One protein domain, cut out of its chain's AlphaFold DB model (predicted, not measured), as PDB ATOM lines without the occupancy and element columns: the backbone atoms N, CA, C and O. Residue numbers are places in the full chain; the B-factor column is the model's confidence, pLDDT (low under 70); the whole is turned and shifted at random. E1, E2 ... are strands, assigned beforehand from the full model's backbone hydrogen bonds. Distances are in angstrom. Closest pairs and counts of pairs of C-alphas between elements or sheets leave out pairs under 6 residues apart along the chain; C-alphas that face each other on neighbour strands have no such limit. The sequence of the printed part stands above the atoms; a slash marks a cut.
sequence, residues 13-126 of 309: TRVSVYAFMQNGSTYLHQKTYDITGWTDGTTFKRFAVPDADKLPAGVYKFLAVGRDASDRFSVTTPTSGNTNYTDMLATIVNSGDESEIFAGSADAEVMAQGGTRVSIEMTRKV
ATOM      1  N   THR A  13      47.394 -24.054  -4.835       94.94
ATOM      2  CA  THR A  13      47.852 -24.609  -6.121       94.94
ATOM      3  C   THR A  13      48.762 -25.817  -5.940       94.94
ATOM      4  O   THR A  13      49.084 -26.508  -6.905       94.94
ATOM      5  N   ARG A  14      49.188 -26.100  -4.707       95.06
ATOM      6  CA  ARG A  14      50.083 -27.207  -4.374       95.06
ATOM      7  C   ARG A  14      49.515 -27.960  -3.193       95.06
ATOM      8  O   ARG A  14      49.276 -27.349  -2.158       95.06
ATOM      9  N   VAL A  15      49.336 -29.269  -3.328       97.81
ATOM     10  CA  VAL A  15      48.890 -30.127  -2.228       97.81
ATOM     11  C   VAL A  15      49.826 -31.318  -2.103       97.81
ATOM     12  O   VAL A  15      50.121 -31.978  -3.097       97.81
ATOM     13  N   SER A  16      50.249 -31.607  -0.877       98.12
ATOM     14  CA  SER A  16      50.967 -32.834  -0.528       98.12
ATOM     15  C   SER A  16      50.197 -33.571   0.566       98.12
ATOM     16  O   SER A  16      49.664 -32.946   1.484       98.12
ATOM     17  N   VAL A  17      50.137 -34.898   0.476       98.62
ATOM     18  CA  VAL A  17      49.541 -35.775   1.490       98.62
ATOM     19  C   VAL A  17      50.639 -36.612   2.131       98.62
ATOM     20  O   VAL A  17      51.336 -37.367   1.459       98.62
ATOM     21  N   TYR A  18      50.773 -36.499   3.443       98.69
ATOM     22  CA  TYR A  18      51.736 -37.223   4.260       98.69
ATOM     23  C   TYR A  18      51.019 -38.349   5.003       98.69
ATOM     24  O   TYR A  18      50.026 -38.106   5.687       98.69
ATOM     25  N   ALA A  19      51.517 -39.574   4.884       98.50
ATOM     26  CA  ALA A  19      51.015 -40.731   5.612       98.50
ATOM     27  C   ALA A  19      51.956 -41.063   6.771       98.50
ATOM     28  O   ALA A  19      53.158 -41.231   6.559       98.50
ATOM     29  N   PHE A  20      51.406 -41.196   7.974       98.81
ATOM     30  CA  PHE A  20      52.131 -41.539   9.192       98.81
ATOM     31  C   PHE A  20      51.591 -42.852   9.751       98.81
ATOM     32  O   PHE A  20      50.409 -42.932  10.076       98.81
ATOM     33  N   MET A  21      52.434 -43.877   9.847       98.56
ATOM     34  CA  MET A  21      52.059 -45.199  10.351       98.56
ATOM     35  C   MET A  21      52.174 -45.238  11.873       98.56
ATOM     36  O   MET A  21      53.108 -44.673  12.449       98.56
ATOM     37  N   GLN A  22      51.239 -45.917  12.532       98.62
ATOM     38  CA  GLN A  22      51.275 -46.102  13.977       98.62
ATOM     39  C   GLN A  22      52.563 -46.819  14.418       98.62
ATOM     40  O   GLN A  22      52.901 -47.889  13.912       98.62
ATOM     41  N   ASN A  23      53.247 -46.248  15.409       97.75
ATOM     42  CA  ASN A  23      54.391 -46.842  16.090       97.75
ATOM     43  C   ASN A  23      54.263 -46.608  17.602       97.75
ATOM     44  O   ASN A  23      54.508 -45.505  18.110       97.75
ATOM     45  N   GLY A  24      53.819 -47.639  18.325       95.81
ATOM     46  CA  GLY A  24      53.447 -47.517  19.733       95.81
ATOM     47  C   GLY A  24      52.317 -46.499  19.924       95.81
ATOM     48  O   GLY A  24      51.231 -46.650  19.362       95.81
ATOM     49  N   SER A  25      52.580 -45.456  20.714       95.56
ATOM     50  CA  SER A  25      51.657 -44.335  20.958       95.56
ATOM     51  C   SER A  25      51.809 -43.167  19.973       95.56
ATOM     52  O   SER A  25      51.084 -42.181  20.085       95.56
ATOM     53  N   THR A  26      52.749 -43.252  19.026       97.62
ATOM     54  CA  THR A  26      53.059 -42.187  18.057       97.62
ATOM     55  C   THR A  26      52.696 -42.598  16.634       97.62
ATOM     56  O   THR A  26      52.334 -43.750  16.386       97.62
ATOM     57  N   TYR A  27      52.798 -41.659  15.695       98.69
ATOM     58  CA  TYR A  27      52.592 -41.911  14.272       98.69
ATOM     59  C   TYR A  27      53.782 -41.354  13.503       98.69
ATOM     60  O   TYR A  27      53.961 -40.140  13.444       98.69
ATOM     61  N   LEU A  28      54.603 -42.227  12.931       98.69
ATOM     62  CA  LEU A  28      55.836 -41.827  12.257       98.69
ATOM     63  C   LEU A  28      55.637 -41.796  10.751       98.69
ATOM     64  O   LEU A  28      54.929 -42.631  10.193       98.69
ATOM     65  N   HIS A  29      56.260 -40.821  10.096       98.75
ATOM     66  CA  HIS A  29      56.147 -40.636   8.657       98.75
ATOM     67  C   HIS A  29      56.525 -41.921   7.923       98.75
ATOM     68  O   HIS A  29      57.552 -42.531   8.202       98.75
ATOM     69  N   GLN A  30      55.687 -42.326   6.977       98.25
ATOM     70  CA  GLN A  30      55.923 -43.474   6.114       98.25
ATOM     71  C   GLN A  30      56.197 -43.010   4.688       98.25
ATOM     72  O   GLN A  30      57.144 -43.480   4.056       98.25
ATOM     73  N   LYS A  31      55.354 -42.111   4.165       97.81
ATOM     74  CA  LYS A  31      55.397 -41.696   2.762       97.81
ATOM     75  C   LYS A  31      54.730 -40.342   2.539       97.81
ATOM     76  O   LYS A  31      53.829 -39.961   3.281       97.81
ATOM     77  N   THR A  32      55.157 -39.651   1.488       98.19
ATOM     78  CA  THR A  32      54.543 -38.415   0.986       98.19
ATOM     79  C   THR A  32      54.032 -38.642  -0.433       98.19
ATOM     80  O   THR A  32      54.686 -39.324  -1.222       98.19
ATOM     81  N   TYR A  33      52.885 -38.053  -0.753       97.62
ATOM     82  CA  TYR A  33      52.303 -38.006  -2.087       97.62
ATOM     83  C   TYR A  33      52.123 -36.554  -2.506       97.62
ATOM     84  O   TYR A  33      51.371 -35.823  -1.863       97.62
ATOM     85  N   ASP A  34      52.768 -36.147  -3.592       96.56
ATOM     86  CA  ASP A  34      52.517 -34.843  -4.196       96.56
ATOM     87  C   ASP A  34      51.344 -34.945  -5.167       96.56
ATOM     88  O   ASP A  34      51.344 -35.729  -6.121       96.56
ATOM     89  N   ILE A  35      50.305 -34.161  -4.899       96.56
ATOM     90  CA  ILE A  35      49.049 -34.224  -5.631       96.56
ATOM     91  C   ILE A  35      49.175 -33.371  -6.889       96.56
ATOM     92  O   ILE A  35      49.139 -32.140  -6.857       96.56
ATOM     93  N   THR A  36      49.302 -34.038  -8.029       92.94
ATOM     94  CA  THR A  36      49.407 -33.372  -9.327       92.94
ATOM     95  C   THR A  36      48.069 -32.787  -9.770       92.94
ATOM     96  O   THR A  36      46.998 -33.306  -9.452       92.94
ATOM     97  N   GLY A  37      48.109 -31.690 -10.534       90.25
ATOM     98  CA  GLY A  37      46.943 -31.063 -11.169       90.25
ATOM     99  C   GLY A  37      45.950 -30.398 -10.210       90.25
ATOM    100  O   GLY A  37      44.775 -30.291 -10.552       90.25
ATOM    101  N   TRP A  38      46.359 -30.077  -8.985       93.88
ATOM    102  CA  TRP A  38      45.617 -29.122  -8.166       93.88
ATOM    103  C   TRP A  38      45.863 -27.725  -8.745       93.88
ATOM    104  O   TRP A  38      47.013 -27.346  -8.945       93.88
ATOM    105  N   THR A  39      44.812 -26.982  -9.077       92.44
ATOM    106  CA  THR A  39      44.921 -25.629  -9.653       92.44
ATOM    107  C   THR A  39      44.139 -24.629  -8.816       92.44
ATOM    108  O   THR A  39      43.273 -25.030  -8.042       92.44
ATOM    109  N   ASP A  40      44.417 -23.338  -8.999       91.12
ATOM    110  CA  ASP A  40      43.685 -22.251  -8.339       91.12
ATOM    111  C   ASP A  40      42.161 -22.442  -8.500       91.12
ATOM    112  O   ASP A  40      41.691 -22.847  -9.569       91.12
ATOM    113  N   GLY A  41      41.408 -22.253  -7.415       88.50
ATOM    114  CA  GLY A  41      39.969 -22.521  -7.346       88.50
ATOM    115  C   GLY A  41      39.552 -23.997  -7.204       88.50
ATOM    116  O   GLY A  41      38.357 -24.278  -7.112       88.50
ATOM    117  N   THR A  42      40.485 -24.958  -7.163       91.88
ATOM    118  CA  THR A  42      40.144 -26.372  -6.900       91.88
ATOM    119  C   THR A  42      39.692 -26.546  -5.452       91.88
ATOM    120  O   THR A  42      40.486 -26.354  -4.535       91.88
ATOM    121  N   THR A  43      38.447 -26.980  -5.247       91.81
ATOM    122  CA  THR A  43      37.880 -27.250  -3.909       91.81
ATOM    123  C   THR A  43      37.821 -28.734  -3.554       91.81
ATOM    124  O   THR A  43      37.827 -29.105  -2.381       91.81
ATOM    125  N   PHE A  44      37.796 -29.604  -4.564       93.94
ATOM    126  CA  PHE A  44      37.731 -31.050  -4.401       93.94
ATOM    127  C   PHE A  44      38.634 -31.748  -5.409       93.94
ATOM    128  O   PHE A  44      38.621 -31.424  -6.601       93.94
ATOM    129  N   LYS A  45      39.354 -32.777  -4.959       95.06
ATOM    130  CA  LYS A  45      40.113 -33.653  -5.846       95.06
ATOM    131  C   LYS A  45      40.100 -35.102  -5.377       95.06
ATOM    132  O   LYS A  45      40.111 -35.384  -4.185       95.06
ATOM    133  N   ARG A  46      40.126 -36.023  -6.345       95.44
ATOM    134  CA  ARG A  46      40.462 -37.433  -6.118       95.44
ATOM    135  C   ARG A  46      41.869 -37.723  -6.609       95.44
ATOM    136  O   ARG A  46      42.215 -37.324  -7.723       95.44
ATOM    137  N   PHE A  47      42.643 -38.446  -5.814       94.88
ATOM    138  CA  PHE A  47      43.978 -38.904  -6.167       94.88
ATOM    139  C   PHE A  47      44.085 -40.419  -5.984       94.88
ATOM    140  O   PHE A  47      43.944 -40.949  -4.885       94.88
ATOM    141  N   ALA A  48      44.343 -41.128  -7.081       94.19
ATOM    142  CA  ALA A  48      44.591 -42.560  -7.040       94.19
ATOM    143  C   ALA A  48      46.082 -42.810  -6.791       94.19
ATOM    144  O   ALA A  48      46.919 -42.418  -7.603       94.19
ATOM    145  N   VAL A  49      46.405 -43.485  -5.687       93.50
ATOM    146  CA  VAL A  49      47.777 -43.918  -5.403       93.50
ATOM    147  C   VAL A  49      48.170 -45.018  -6.402       93.50
ATOM    148  O   VAL A  49      47.456 -46.025  -6.481       93.50
ATOM    149  N   PRO A  50      49.275 -44.863  -7.156       91.44
ATOM    150  CA  PRO A  50      49.771 -45.903  -8.055       91.44
ATOM    151  C   PRO A  50      50.041 -47.220  -7.324       91.44
ATOM    152  O   PRO A  50      50.434 -47.222  -6.160       91.44
ATOM    153  N   ASP A  51      49.896 -48.356  -8.012       89.62
ATOM    154  CA  ASP A  51      50.080 -49.679  -7.394       89.62
ATOM    155  C   ASP A  51      51.465 -49.861  -6.763       89.62
ATOM    156  O   ASP A  51      51.567 -50.374  -5.650       89.62
ATOM    157  N   ALA A  52      52.513 -49.381  -7.440       92.25
ATOM    158  CA  ALA A  52      53.888 -49.410  -6.940       92.25
ATOM    159  C   ALA A  52      54.096 -48.532  -5.695       92.25
ATOM    160  O   ALA A  52      55.085 -48.689  -4.982       92.25
ATOM    161  N   ASP A  53      53.163 -47.616  -5.433       92.94
ATOM    162  CA  ASP A  53      53.273 -46.618  -4.388       92.94
ATOM    163  C   ASP A  53      52.387 -46.866  -3.170       92.94
ATOM    164  O   ASP A  53      52.469 -46.089  -2.217       92.94
ATOM    165  N   LYS A  54      51.593 -47.941  -3.174       92.62
ATOM    166  CA  LYS A  54      50.672 -48.288  -2.088       92.62
ATOM    167  C   LYS A  54      51.385 -48.455  -0.745       92.62
ATOM    168  O   LYS A  54      52.494 -48.978  -0.653       92.62
ATOM    169  N   LEU A  55      50.699 -48.030   0.312       95.50
ATOM    170  CA  LEU A  55      51.140 -48.239   1.689       95.50
ATOM    171  C   LEU A  55      50.968 -49.710   2.094       95.50
ATOM    172  O   LEU A  55      50.007 -50.350   1.656       95.50
ATOM    173  N   PRO A  56      51.843 -50.243   2.963       94.75
ATOM    174  CA  PRO A  56      51.590 -51.521   3.611       94.75
ATOM    175  C   PRO A  56      50.373 -51.424   4.539       94.75
ATOM    176  O   PRO A  56      50.017 -50.339   5.011       94.75
ATOM    177  N   ALA A  57      49.759 -52.573   4.823       96.12
ATOM    178  CA  ALA A  57      48.625 -52.637   5.735       96.12
ATOM    179  C   ALA A  57      49.000 -52.126   7.137       96.12
ATOM    180  O   ALA A  57      50.098 -52.399   7.628       96.12
ATOM    181  N   GLY A  58      48.095 -51.386   7.774       97.06
ATOM    182  CA  GLY A  58      48.333 -50.793   9.089       97.06
ATOM    183  C   GLY A  58      47.400 -49.630   9.408       97.06
ATOM    184  O   GLY A  58      46.585 -49.224   8.582       97.06
ATOM    185  N   VAL A  59      47.541 -49.082  10.614       98.25
ATOM    186  CA  VAL A  59      46.786 -47.913  11.084       98.25
ATOM    187  C   VAL A  59      47.596 -46.650  10.812       98.25
ATOM    188  O   VAL A  59      48.773 -46.572  11.176       98.25
ATOM    189  N   TYR A  60      46.968 -45.661  10.178       98.50
ATOM    190  CA  TYR A  60      47.621 -44.436   9.737       98.50
ATOM    191  C   TYR A  60      46.877 -43.181  10.179       98.50
ATOM    192  O   TYR A  60      45.647 -43.152  10.243       98.50
ATOM    193  N   LYS A  61      47.655 -42.113  10.365       98.62
ATOM    194  CA  LYS A  61      47.193 -40.729  10.258       98.62
ATOM    195  C   LYS A  61      47.650 -40.162   8.926       98.62
ATOM    196  O   LYS A  61      48.828 -40.258   8.581       98.62
ATOM    197  N   PHE A  62      46.738 -39.550   8.191       98.69
ATOM    198  CA  PHE A  62      47.043 -38.794   6.987       98.69
ATOM    199  C   PHE A  62      46.964 -37.305   7.296       98.69
ATOM    200  O   PHE A  62      46.037 -36.874   7.976       98.69
ATOM    201  N   LEU A  63      47.917 -36.531   6.787       98.88
ATOM    202  CA  LEU A  63      47.933 -35.071   6.837       98.88
ATOM    203  C   LEU A  63      47.996 -34.548   5.405       98.88
ATOM    204  O   LEU A  63      48.980 -34.791   4.714       98.88
ATOM    205  N   ALA A  64      46.980 -33.825   4.958       98.69
ATOM    206  CA  ALA A  64      47.046 -33.068   3.716       98.69
ATOM    207  C   ALA A  64      47.468 -31.630   4.025       98.69
ATOM    208  O   ALA A  64      46.994 -31.053   5.003       98.69
ATOM    209  N   VAL A  65      48.358 -31.066   3.209       98.56
ATOM    210  CA  VAL A  65      48.833 -29.682   3.325       98.56
ATOM    211  C   VAL A  65      48.716 -29.009   1.966       98.56
ATOM    212  O   VAL A  65      49.310 -29.479   0.996       98.56
ATOM    213  N   GLY A  66      47.965 -27.913   1.911       97.50
ATOM    214  CA  GLY A  66      47.778 -27.081   0.727       97.50
ATOM    215  C   GLY A  66      48.515 -25.751   0.855       97.50
ATOM    216  O   GLY A  66      48.408 -25.099   1.888       97.50
ATOM    217  N   ARG A  67      49.249 -25.338  -0.180       96.06
ATOM    218  CA  ARG A  67      49.958 -24.051  -0.257       96.06
ATOM    219  C   ARG A  67      49.559 -23.293  -1.516       96.06
ATOM    220  O   ARG A  67      49.239 -23.897  -2.548       96.06
ATOM    221  N   ASP A  68      49.589 -21.973  -1.425       93.75
ATOM    222  CA  ASP A  68      49.339 -21.087  -2.552       93.75
ATOM    223  C   ASP A  68      50.515 -21.023  -3.544       93.75
ATOM    224  O   ASP A  68      51.541 -21.700  -3.411       93.75
ATOM    225  N   ALA A  69      50.344 -20.220  -4.597       92.81
ATOM    226  CA  ALA A  69      51.352 -20.060  -5.638       92.81
ATOM    227  C   ALA A  69      52.635 -19.368  -5.134       92.81
ATOM    228  O   ALA A  69      53.713 -19.675  -5.653       92.81
ATOM    229  N   SER A  70      52.522 -18.479  -4.137       90.94
ATOM    230  CA  SER A  70      53.644 -17.695  -3.601       90.94
ATOM    231  C   SER A  70      54.647 -18.537  -2.814       90.94
ATOM    232  O   SER A  70      55.831 -18.212  -2.795       90.94
ATOM    233  N   ASP A  71      54.171 -19.633  -2.222       90.44
ATOM    234  CA  ASP A  71      54.966 -20.650  -1.543       90.44
ATOM    235  C   ASP A  71      55.927 -20.122  -0.466       90.44
ATOM    236  O   ASP A  71      57.082 -20.533  -0.357       90.44
ATOM    237  N   ARG A  72      55.446 -19.171   0.338       94.31
ATOM    238  CA  ARG A  72      56.262 -18.501   1.365       94.31
ATOM    239  C   ARG A  72      56.472 -19.335   2.630       94.31
ATOM    240  O   ARG A  72      57.325 -18.999   3.448       94.31
ATOM    241  N   PHE A  73      55.718 -20.422   2.786       96.25
ATOM    242  CA  PHE A  73      55.854 -21.340   3.910       96.25
ATOM    243  C   PHE A  73      56.869 -22.446   3.628       96.25
ATOM    244  O   PHE A  73      56.699 -23.253   2.716       96.25
ATOM    245  N   SER A  74      57.851 -22.572   4.517       96.44
ATOM    246  CA  SER A  74      58.640 -23.793   4.657       96.44
ATOM    247  C   SER A  74      57.873 -24.801   5.511       96.44
ATOM    248  O   SER A  74      57.581 -24.537   6.680       96.44
ATOM    249  N   VAL A  75      57.524 -25.952   4.935       97.94
ATOM    250  CA  VAL A  75      56.885 -27.068   5.649       97.94
ATOM    251  C   VAL A  75      57.960 -28.045   6.121       97.94
ATOM    252  O   VAL A  75      58.894 -28.332   5.369       97.94
ATOM    253  N   THR A  76      57.831 -28.575   7.346       98.12
ATOM    254  CA  THR A  76      58.715 -29.634   7.867       98.12
ATOM    255  C   THR A  76      58.914 -30.711   6.801       98.12
ATOM    256  O   THR A  76      57.944 -31.302   6.337       98.12
ATOM    257  N   THR A  77      60.165 -30.981   6.419       97.75
ATOM    258  CA  THR A  77      60.494 -32.089   5.511       97.75
ATOM    259  C   THR A  77      60.605 -33.370   6.335       97.75
ATOM    260  O   THR A  77      61.562 -33.509   7.104       97.75
ATOM    261  N   PRO A  78      59.639 -34.299   6.246       97.88
ATOM    262  CA  PRO A  78      59.621 -35.449   7.129       97.88
ATOM    263  C   PRO A  78      60.630 -36.513   6.691       97.88
ATOM    264  O   PRO A  78      60.895 -36.709   5.505       97.88
ATOM    265  N   THR A  79      61.171 -37.233   7.669       98.00
ATOM    266  CA  THR A  79      62.044 -38.392   7.469       98.00
ATOM    267  C   THR A  79      61.287 -39.668   7.822       98.00
ATOM    268  O   THR A  79      60.744 -39.782   8.926       98.00
ATOM    269  N   SER A  80      61.280 -40.628   6.893       96.94
ATOM    270  CA  SER A  80      60.582 -41.908   7.051       96.94
ATOM    271  C   SER A  80      61.062 -42.657   8.298       96.94
ATOM    272  O   SER A  80      62.262 -42.751   8.554       96.94
ATOM    273  N   GLY A  81      60.118 -43.152   9.098       96.31
ATOM    274  CA  GLY A  81      60.372 -43.870  10.345       96.31
ATOM    275  C   GLY A  81      60.878 -43.008  11.505       96.31
ATOM    276  O   GLY A  81      61.214 -43.570  12.542       96.31
ATOM    277  N   ASN A  82      60.945 -41.678  11.359       97.44
ATOM    278  CA  ASN A  82      61.492 -40.790  12.391       97.44
ATOM    279  C   ASN A  82      60.598 -39.586  12.711       97.44
ATOM    280  O   ASN A  82      60.321 -39.329  13.876       97.44
ATOM    281  N   THR A  83      60.134 -38.839  11.706       98.50
ATOM    282  CA  THR A  83      59.328 -37.632  11.960       98.50
ATOM    283  C   THR A  83      57.940 -38.013  12.455       98.50
ATOM    284  O   THR A  83      57.220 -38.735  11.763       98.50
ATOM    285  N   ASN A  84      57.552 -37.514  13.629       98.50
ATOM    286  CA  ASN A  84      56.226 -37.751  14.181       98.50
ATOM    287  C   ASN A  84      55.194 -36.835  13.512       98.50
ATOM    288  O   ASN A  84      55.493 -35.705  13.125       98.50
ATOM    289  N   TYR A  85      53.954 -37.307  13.424       98.56
ATOM    290  CA  TYR A  85      52.803 -36.560  12.927       98.56
ATOM    291  C   TYR A  85      52.698 -35.167  13.564       98.56
ATOM    292  O   TYR A  85      52.523 -34.174  12.863       98.56
ATOM    293  N   THR A  86      52.874 -35.078  14.885       97.94
ATOM    294  CA  THR A  86      52.750 -33.825  15.648       97.94
ATOM    295  C   THR A  86      53.862 -32.808  15.390       97.94
ATOM    296  O   THR A  86      53.710 -31.656  15.791       97.94
ATOM    297  N   ASP A  87      54.945 -33.206  14.718       97.94
ATOM    298  CA  ASP A  87      56.120 -32.360  14.463       97.94
ATOM    299  C   ASP A  87      56.020 -31.616  13.117       97.94
ATOM    300  O   ASP A  87      56.940 -30.908  12.694       97.94
ATOM    301  N   MET A  88      54.895 -31.775  12.413       98.62
ATOM    302  CA  MET A  88      54.636 -31.102  11.146       98.62
ATOM    303  C   MET A  88      54.262 -29.638  11.375       98.62
ATOM    304  O   MET A  88      53.170 -29.312  11.849       98.62
ATOM    305  N   LEU A  89      55.175 -28.749  10.995       98.19
ATOM    306  CA  LEU A  89      55.040 -27.304  11.110       98.19
ATOM    307  C   LEU A  89      55.075 -26.662   9.723       98.19
ATOM    308  O   LEU A  89      55.707 -27.182   8.801       98.19
ATOM    309  N   ALA A  90      54.451 -25.497   9.607       97.81
ATOM    310  CA  ALA A  90      54.736 -24.540   8.550       97.81
ATOM    311  C   ALA A  90      55.351 -23.279   9.158       97.81
ATOM    312  O   ALA A  90      54.883 -22.799  10.189       97.81
ATOM    313  N   THR A  91      56.409 -22.776   8.525       97.00
ATOM    314  CA  THR A  91      57.246 -21.677   9.019       97.00
ATOM    315  C   THR A  91      57.379 -20.591   7.960       97.00
ATOM    316  O   THR A  91      57.657 -20.905   6.804       97.00
ATOM    317  N   ILE A  92      57.238 -19.333   8.362       94.94
ATOM    318  CA  ILE A  92      57.629 -18.165   7.562       94.94
ATOM    319  C   ILE A  92      58.976 -17.619   8.043       94.94
ATOM    320  O   ILE A  92      59.370 -17.861   9.184       94.94
ATOM    321  N   VAL A  93      59.687 -16.894   7.177       92.19
ATOM    322  CA  VAL A  93      60.994 -16.306   7.520       92.19
ATOM    323  C   VAL A  93      60.824 -15.033   8.343       92.19
ATOM    324  O   VAL A  93      61.530 -14.847   9.330       92.19
ATOM    325  N   ASN A  94      59.892 -14.167   7.945       90.69
ATOM    326  CA  ASN A  94      59.584 -12.923   8.640       90.69
ATOM    327  C   ASN A  94      58.076 -12.795   8.840       90.69
ATOM    328  O   ASN A  94      57.290 -13.257   8.016       90.69
ATOM    329  N   SER A  95      57.655 -12.105   9.898       90.06
ATOM    330  CA  SER A  95      56.266 -11.644   9.988       90.06
ATOM    331  C   SER A  95      55.944 -10.722   8.812       90.06
ATOM    332  O   SER A  95      56.751  -9.860   8.460       90.06
ATOM    333  N   GLY A  96      54.785 -10.931   8.198       89.56
ATOM    334  CA  GLY A  96      54.386 -10.339   6.923       89.56
ATOM    335  C   GLY A  96      54.593 -11.241   5.711       89.56
ATOM    336  O   GLY A  96      54.050 -10.953   4.646       89.56
ATOM    337  N   ASP A  97      55.340 -12.338   5.855       93.12
ATOM    338  CA  ASP A  97      55.484 -13.341   4.797       93.12
ATOM    339  C   ASP A  97      54.308 -14.337   4.764       93.12
ATOM    340  O   ASP A  97      54.324 -15.258   3.948       93.12
ATOM    341  N   GLU A  98      53.296 -14.190   5.627       93.19
ATOM    342  CA  GLU A  98      52.118 -15.053   5.639       93.19
ATOM    343  C   GLU A  98      51.406 -15.068   4.280       93.19
ATOM    344  O   GLU A  98      50.994 -14.041   3.736       93.19
ATOM    345  N   SER A  99      51.190 -16.274   3.762       92.69
ATOM    346  CA  SER A  99      50.327 -16.530   2.615       92.69
ATOM    347  C   SER A  99      49.178 -17.468   2.993       92.69
ATOM    348  O   SER A  99      48.943 -17.759   4.169       92.69
ATOM    349  N   GLU A 100      48.410 -17.922   2.008       91.25
ATOM    350  CA  GLU A 100      47.369 -18.905   2.266       91.25
ATOM    351  C   GLU A 100      47.975 -20.310   2.421       91.25
ATOM    352  O   GLU A 100      48.675 -20.813   1.538       91.25
ATOM    353  N   ILE A 101      47.675 -20.962   3.547       95.69
ATOM    354  CA  ILE A 101      48.056 -22.347   3.822       95.69
ATOM    355  C   ILE A 101      46.886 -23.103   4.446       95.69
ATOM    356  O   ILE A 101      46.195 -22.596   5.332       95.69
ATOM    357  N   PHE A 102      46.684 -24.332   3.992       96.44
ATOM    358  CA  PHE A 102      45.644 -25.245   4.442       96.44
ATOM    359  C   PHE A 102      46.257 -26.511   5.014       96.44
ATOM    360  O   PHE A 102      47.274 -26.990   4.512       96.44
ATOM    361  N   ALA A 103      45.606 -27.095   6.016       98.19
ATOM    362  CA  ALA A 103      45.892 -28.468   6.400       98.19
ATOM    363  C   ALA A 103      44.677 -29.181   6.991       98.19
ATOM    364  O   ALA A 103      43.773 -28.563   7.560       98.19
ATOM    365  N   GLY A 104      44.680 -30.499   6.851       98.00
ATOM    366  CA  GLY A 104      43.598 -31.381   7.262       98.00
ATOM    367  C   GLY A 104      44.112 -32.770   7.575       98.00
ATOM    368  O   GLY A 104      45.138 -33.179   7.031       98.00
ATOM    369  N   SER A 105      43.404 -33.506   8.427       98.12
ATOM    370  CA  SER A 105      43.817 -34.850   8.825       98.12
ATOM    371  C   SER A 105      42.686 -35.859   8.775       98.12
ATOM    372  O   SER A 105      41.542 -35.520   9.069       98.12
ATOM    373  N   ALA A 106      43.027 -37.108   8.475       98.25
ATOM    374  CA  ALA A 106      42.116 -38.237   8.604       98.25
ATOM    375  C   ALA A 106      42.856 -39.458   9.148       98.25
ATOM    376  O   ALA A 106      43.996 -39.728   8.767       98.25
ATOM    377  N   ASP A 107      42.181 -40.214  10.004       97.88
ATOM    378  CA  ASP A 107      42.667 -41.493  10.507       97.88
ATOM    379  C   ASP A 107      42.079 -42.606   9.629       97.88
ATOM    380  O   ASP A 107      40.893 -42.571   9.291       97.88
ATOM    381  N   ALA A 108      42.890 -43.589   9.233       97.06
ATOM    382  CA  ALA A 108      42.400 -44.726   8.458       97.06
ATOM    383  C   ALA A 108      43.245 -45.987   8.652       97.06
ATOM    384  O   ALA A 108      44.461 -45.932   8.843       97.06
ATOM    385  N   GLU A 109      42.588 -47.138   8.533       97.00
ATOM    386  CA  GLU A 109      43.244 -48.435   8.427       97.00
ATOM    387  C   GLU A 109      43.430 -48.799   6.947       97.00
ATOM    388  O   GLU A 109      42.474 -48.912   6.172       97.00
ATOM    389  N   VAL A 110      44.686 -48.965   6.538       95.62
ATOM    390  CA  VAL A 110      45.036 -49.477   5.215       95.62
ATOM    391  C   VAL A 110      44.946 -50.995   5.262       95.62
ATOM    392  O   VAL A 110      45.665 -51.644   6.022       95.62
ATOM    393  N   MET A 111      44.069 -51.564   4.441       90.50
ATOM    394  CA  MET A 111      43.858 -53.009   4.371       90.50
ATOM    395  C   MET A 111      44.713 -53.634   3.267       90.50
ATOM    396  O   MET A 111      44.942 -53.031   2.220       90.50
ATOM    397  N   ALA A 112      45.140 -54.884   3.464       83.75
ATOM    398  CA  ALA A 112      45.890 -55.631   2.449       83.75
ATOM    399  C   ALA A 112      45.058 -55.941   1.187       83.75
ATOM    400  O   ALA A 112      45.615 -56.168   0.114       83.75
ATOM    401  N   GLN A 113      43.726 -55.969   1.308       79.38
ATOM    402  CA  GLN A 113      42.779 -56.247   0.227       79.38
ATOM    403  C   GLN A 113      41.575 -55.302   0.325       79.38
ATOM    404  O   GLN A 113      41.259 -54.814   1.405       79.38
ATOM    405  N   GLY A 114      40.893 -55.048  -0.796       69.69
ATOM    406  CA  GLY A 114      39.633 -54.287  -0.823       69.69
ATOM    407  C   GLY A 114      39.758 -52.785  -1.099       69.69
ATOM    408  O   GLY A 114      38.753 -52.167  -1.428       69.69
ATOM    409  N   GLY A 115      40.974 -52.227  -1.073       79.94
ATOM    410  CA  GLY A 115      41.239 -50.811  -1.349       79.94
ATOM    411  C   GLY A 115      40.745 -49.885  -0.231       79.94
ATOM    412  O   GLY A 115      39.589 -49.929   0.172       79.94
ATOM    413  N   THR A 116      41.617 -49.007   0.260       88.69
ATOM    414  CA  THR A 116      41.257 -48.011   1.279       88.69
ATOM    415  C   THR A 116      41.050 -46.654   0.615       88.69
ATOM    416  O   THR A 116      41.906 -46.193  -0.138       88.69
ATOM    417  N   ARG A 117      39.921 -46.003   0.906       92.69
ATOM    418  CA  ARG A 117      39.631 -44.620   0.507       92.69
ATOM    419  C   ARG A 117      39.718 -43.731   1.741       92.69
ATOM    420  O   ARG A 117      39.058 -44.013   2.736       92.69
ATOM    421  N   VAL A 118      40.493 -42.657   1.658       95.94
ATOM    422  CA  VAL A 118      40.700 -41.704   2.756       95.94
ATOM    423  C   VAL A 118      40.207 -40.349   2.284       95.94
ATOM    424  O   VAL A 118      40.660 -39.883   1.252       95.94
ATOM    425  N   SER A 119      39.275 -39.729   3.006       97.50
ATOM    426  CA  SER A 119      38.788 -38.380   2.697       97.50
ATOM    427  C   SER A 119      39.364 -37.414   3.719       97.50
ATOM    428  O   SER A 119      39.129 -37.592   4.911       97.50
ATOM    429  N   ILE A 120      40.111 -36.413   3.262       98.25
ATOM    430  CA  ILE A 120      40.773 -35.430   4.116       98.25
ATOM    431  C   ILE A 120      40.202 -34.059   3.792       98.25
ATOM    432  O   ILE A 120      40.377 -33.547   2.685       98.25
ATOM    433  N   GLU A 121      39.534 -33.472   4.774       96.44
ATOM    434  CA  GLU A 121      39.064 -32.094   4.734       96.44
ATOM    435  C   GLU A 121      40.131 -31.175   5.335       96.44
ATOM    436  O   GLU A 121      40.596 -31.403   6.452       96.44
ATOM    437  N   MET A 122      40.547 -30.158   4.584       95.62
ATOM    438  CA  MET A 122      41.539 -29.171   4.989       95.62
ATOM    439  C   MET A 122      40.874 -27.827   5.261       95.62
ATOM    440  O   MET A 122      40.031 -27.367   4.492       95.62
ATOM    441  N   THR A 123      41.348 -27.169   6.315       93.31
ATOM    442  CA  THR A 123      40.978 -25.800   6.688       93.31
ATOM    443  C   THR A 123      42.209 -24.906   6.694       93.31
ATOM    444  O   THR A 123      43.341 -25.401   6.801       93.31
ATOM    445  N   ARG A 124      42.017 -23.586   6.592       92.88
ATOM    446  CA  ARG A 124      43.130 -22.631   6.641       92.88
ATOM    447  C   ARG A 124      43.863 -22.734   7.976       92.88
ATOM    448  O   ARG A 124      43.237 -22.858   9.026       92.88
ATOM    449  N   LYS A 125      45.193 -22.648   7.954       95.44
ATOM    450  CA  LYS A 125      46.052 -22.596   9.157       95.44
ATOM    451  C   LYS A 125      46.570 -21.192   9.468       95.44
ATOM    452  O   LYS A 125      47.464 -21.026  10.285       95.44
ATOM    453  N   VAL A 126      45.952 -20.189   8.858       93.94
ATOM    454  CA  VAL A 126      46.158 -18.759   9.109       93.94
ATOM    455  C   VAL A 126      44.818 -18.094   9.410       93.94
ATOM    456  O   VAL A 126      43.763 -18.616   9.037       93.94
TER     457      VAL A 126
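Overview. This is residues 13 to 126 of the 309 residues of the protein "Fimbrillin-A associated anchor s Mfa1 and Mfa2 family protein" of Bacteroides fragilis str. S36L11 (UniProt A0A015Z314). The core is a single strongly twisted sheet of five antiparallel strands, with a long loop over each of its two faces: residues 36 to 57 wander over one face, and residues 69 to 88, with the short strand E4 after them, lie over the other. E3, E5 and E6 run roughly along the long axis, while E1 and E2 slant away from it with the sheet's twist of 85 degrees from edge to edge, and loops sit at both ends of that axis, around Gly 96 at one and Gln 113 at the other. The printed part has 114 residues with no named helix and six named strands, E1 to E6 along the chain; the sheet's order is E2, E1, E3, E5, E6, and E4 pairs with no named strand. The class is all strand, though the named strands hold 50 of the 114 residues, under half. The whole is compact, with a radius of gyration of the C-alphas of 14.5 A, yet elongated in outline, spanning 46 by 30 by 22 A.

Along the chain. Begin at the first printed residue, C-alpha 13 at (47.852, -24.609, -6.121); from there E1, residues 13 to 23, runs 32.1 A to C-alpha 23 at (54.391, -46.842, 16.090). E2, residues 26 to 35, turns back and covers 25.3 A, bending by 57 degrees at residue 30. Look next at C-alpha 58 at (48.333, -50.793, 9.089), where E3, residues 58 to 68, sets out on its 31.9 A. E5, residues 101 to 110, is 27.3 A long and bends by 56 degrees at residue 107. E6, residues 120 to 124, is 13.3 A long and ends at C-alpha 124 at (43.130, -22.631, 6.641). E4, residues 89 to 91, is the shortest at 6.4 A.

Arrangement. Start in the sheet with the inner strands E1 and E3, antiparallel with 158 degrees between their directions. The C-alphas of Val 17 and Ala 64 face each other at 4.3 A, and N 18 and O 63 are within hydrogen-bond range at 2.8 A. On the other side of E1 you find E2, an edge strand; the two form a hairpin and are antiparallel at 153 degrees. There the C-alphas of His 29 and Phe 20 face each other at 4.2 A, and N 19 and O 31 are 2.8 A apart. On the other side of E3 is E5, antiparallel at 162 degrees, with the facing C-alphas of Val 65 and Ala 103 at 4.4 A and N 62 and O 106 within hydrogen-bond range at 2.8 A. E5 and E6 form the second hairpin, antiparallel at 160 degrees; N 103 and O 123 are 2.9 A apart, N 123 and O 103 are 3.1 A apart, and E6 is the other edge strand. E4 is apart from E1, E2, E3 and E6, and only just apart from E5, with the closest C-alphas 8.5 A away. Look instead at residues 74 to 75, which pair antiparallel with residues 90 to 91 of E4.

Size, cuts and confidence. The two C-alphas farthest apart are those of Gly 96 and Gln 113, 47.8 A, while the first and last printed C-alphas, of Thr 13 and Val 126, are 16.4 A apart. From edge to edge of the sheet the strands' lines turn by 85 degrees, and its C-alphas lie up to 8.4 A off their best plane. The printed part has no cut. The links from E2 to E3 and from E3 to E4 are long, with 22 and 20 residues; that from E1 to E2 is tight, with 2. The mean pLDDT of the printed part is 95.0, and residue 114 is the one printed residue under 70 in this predicted model.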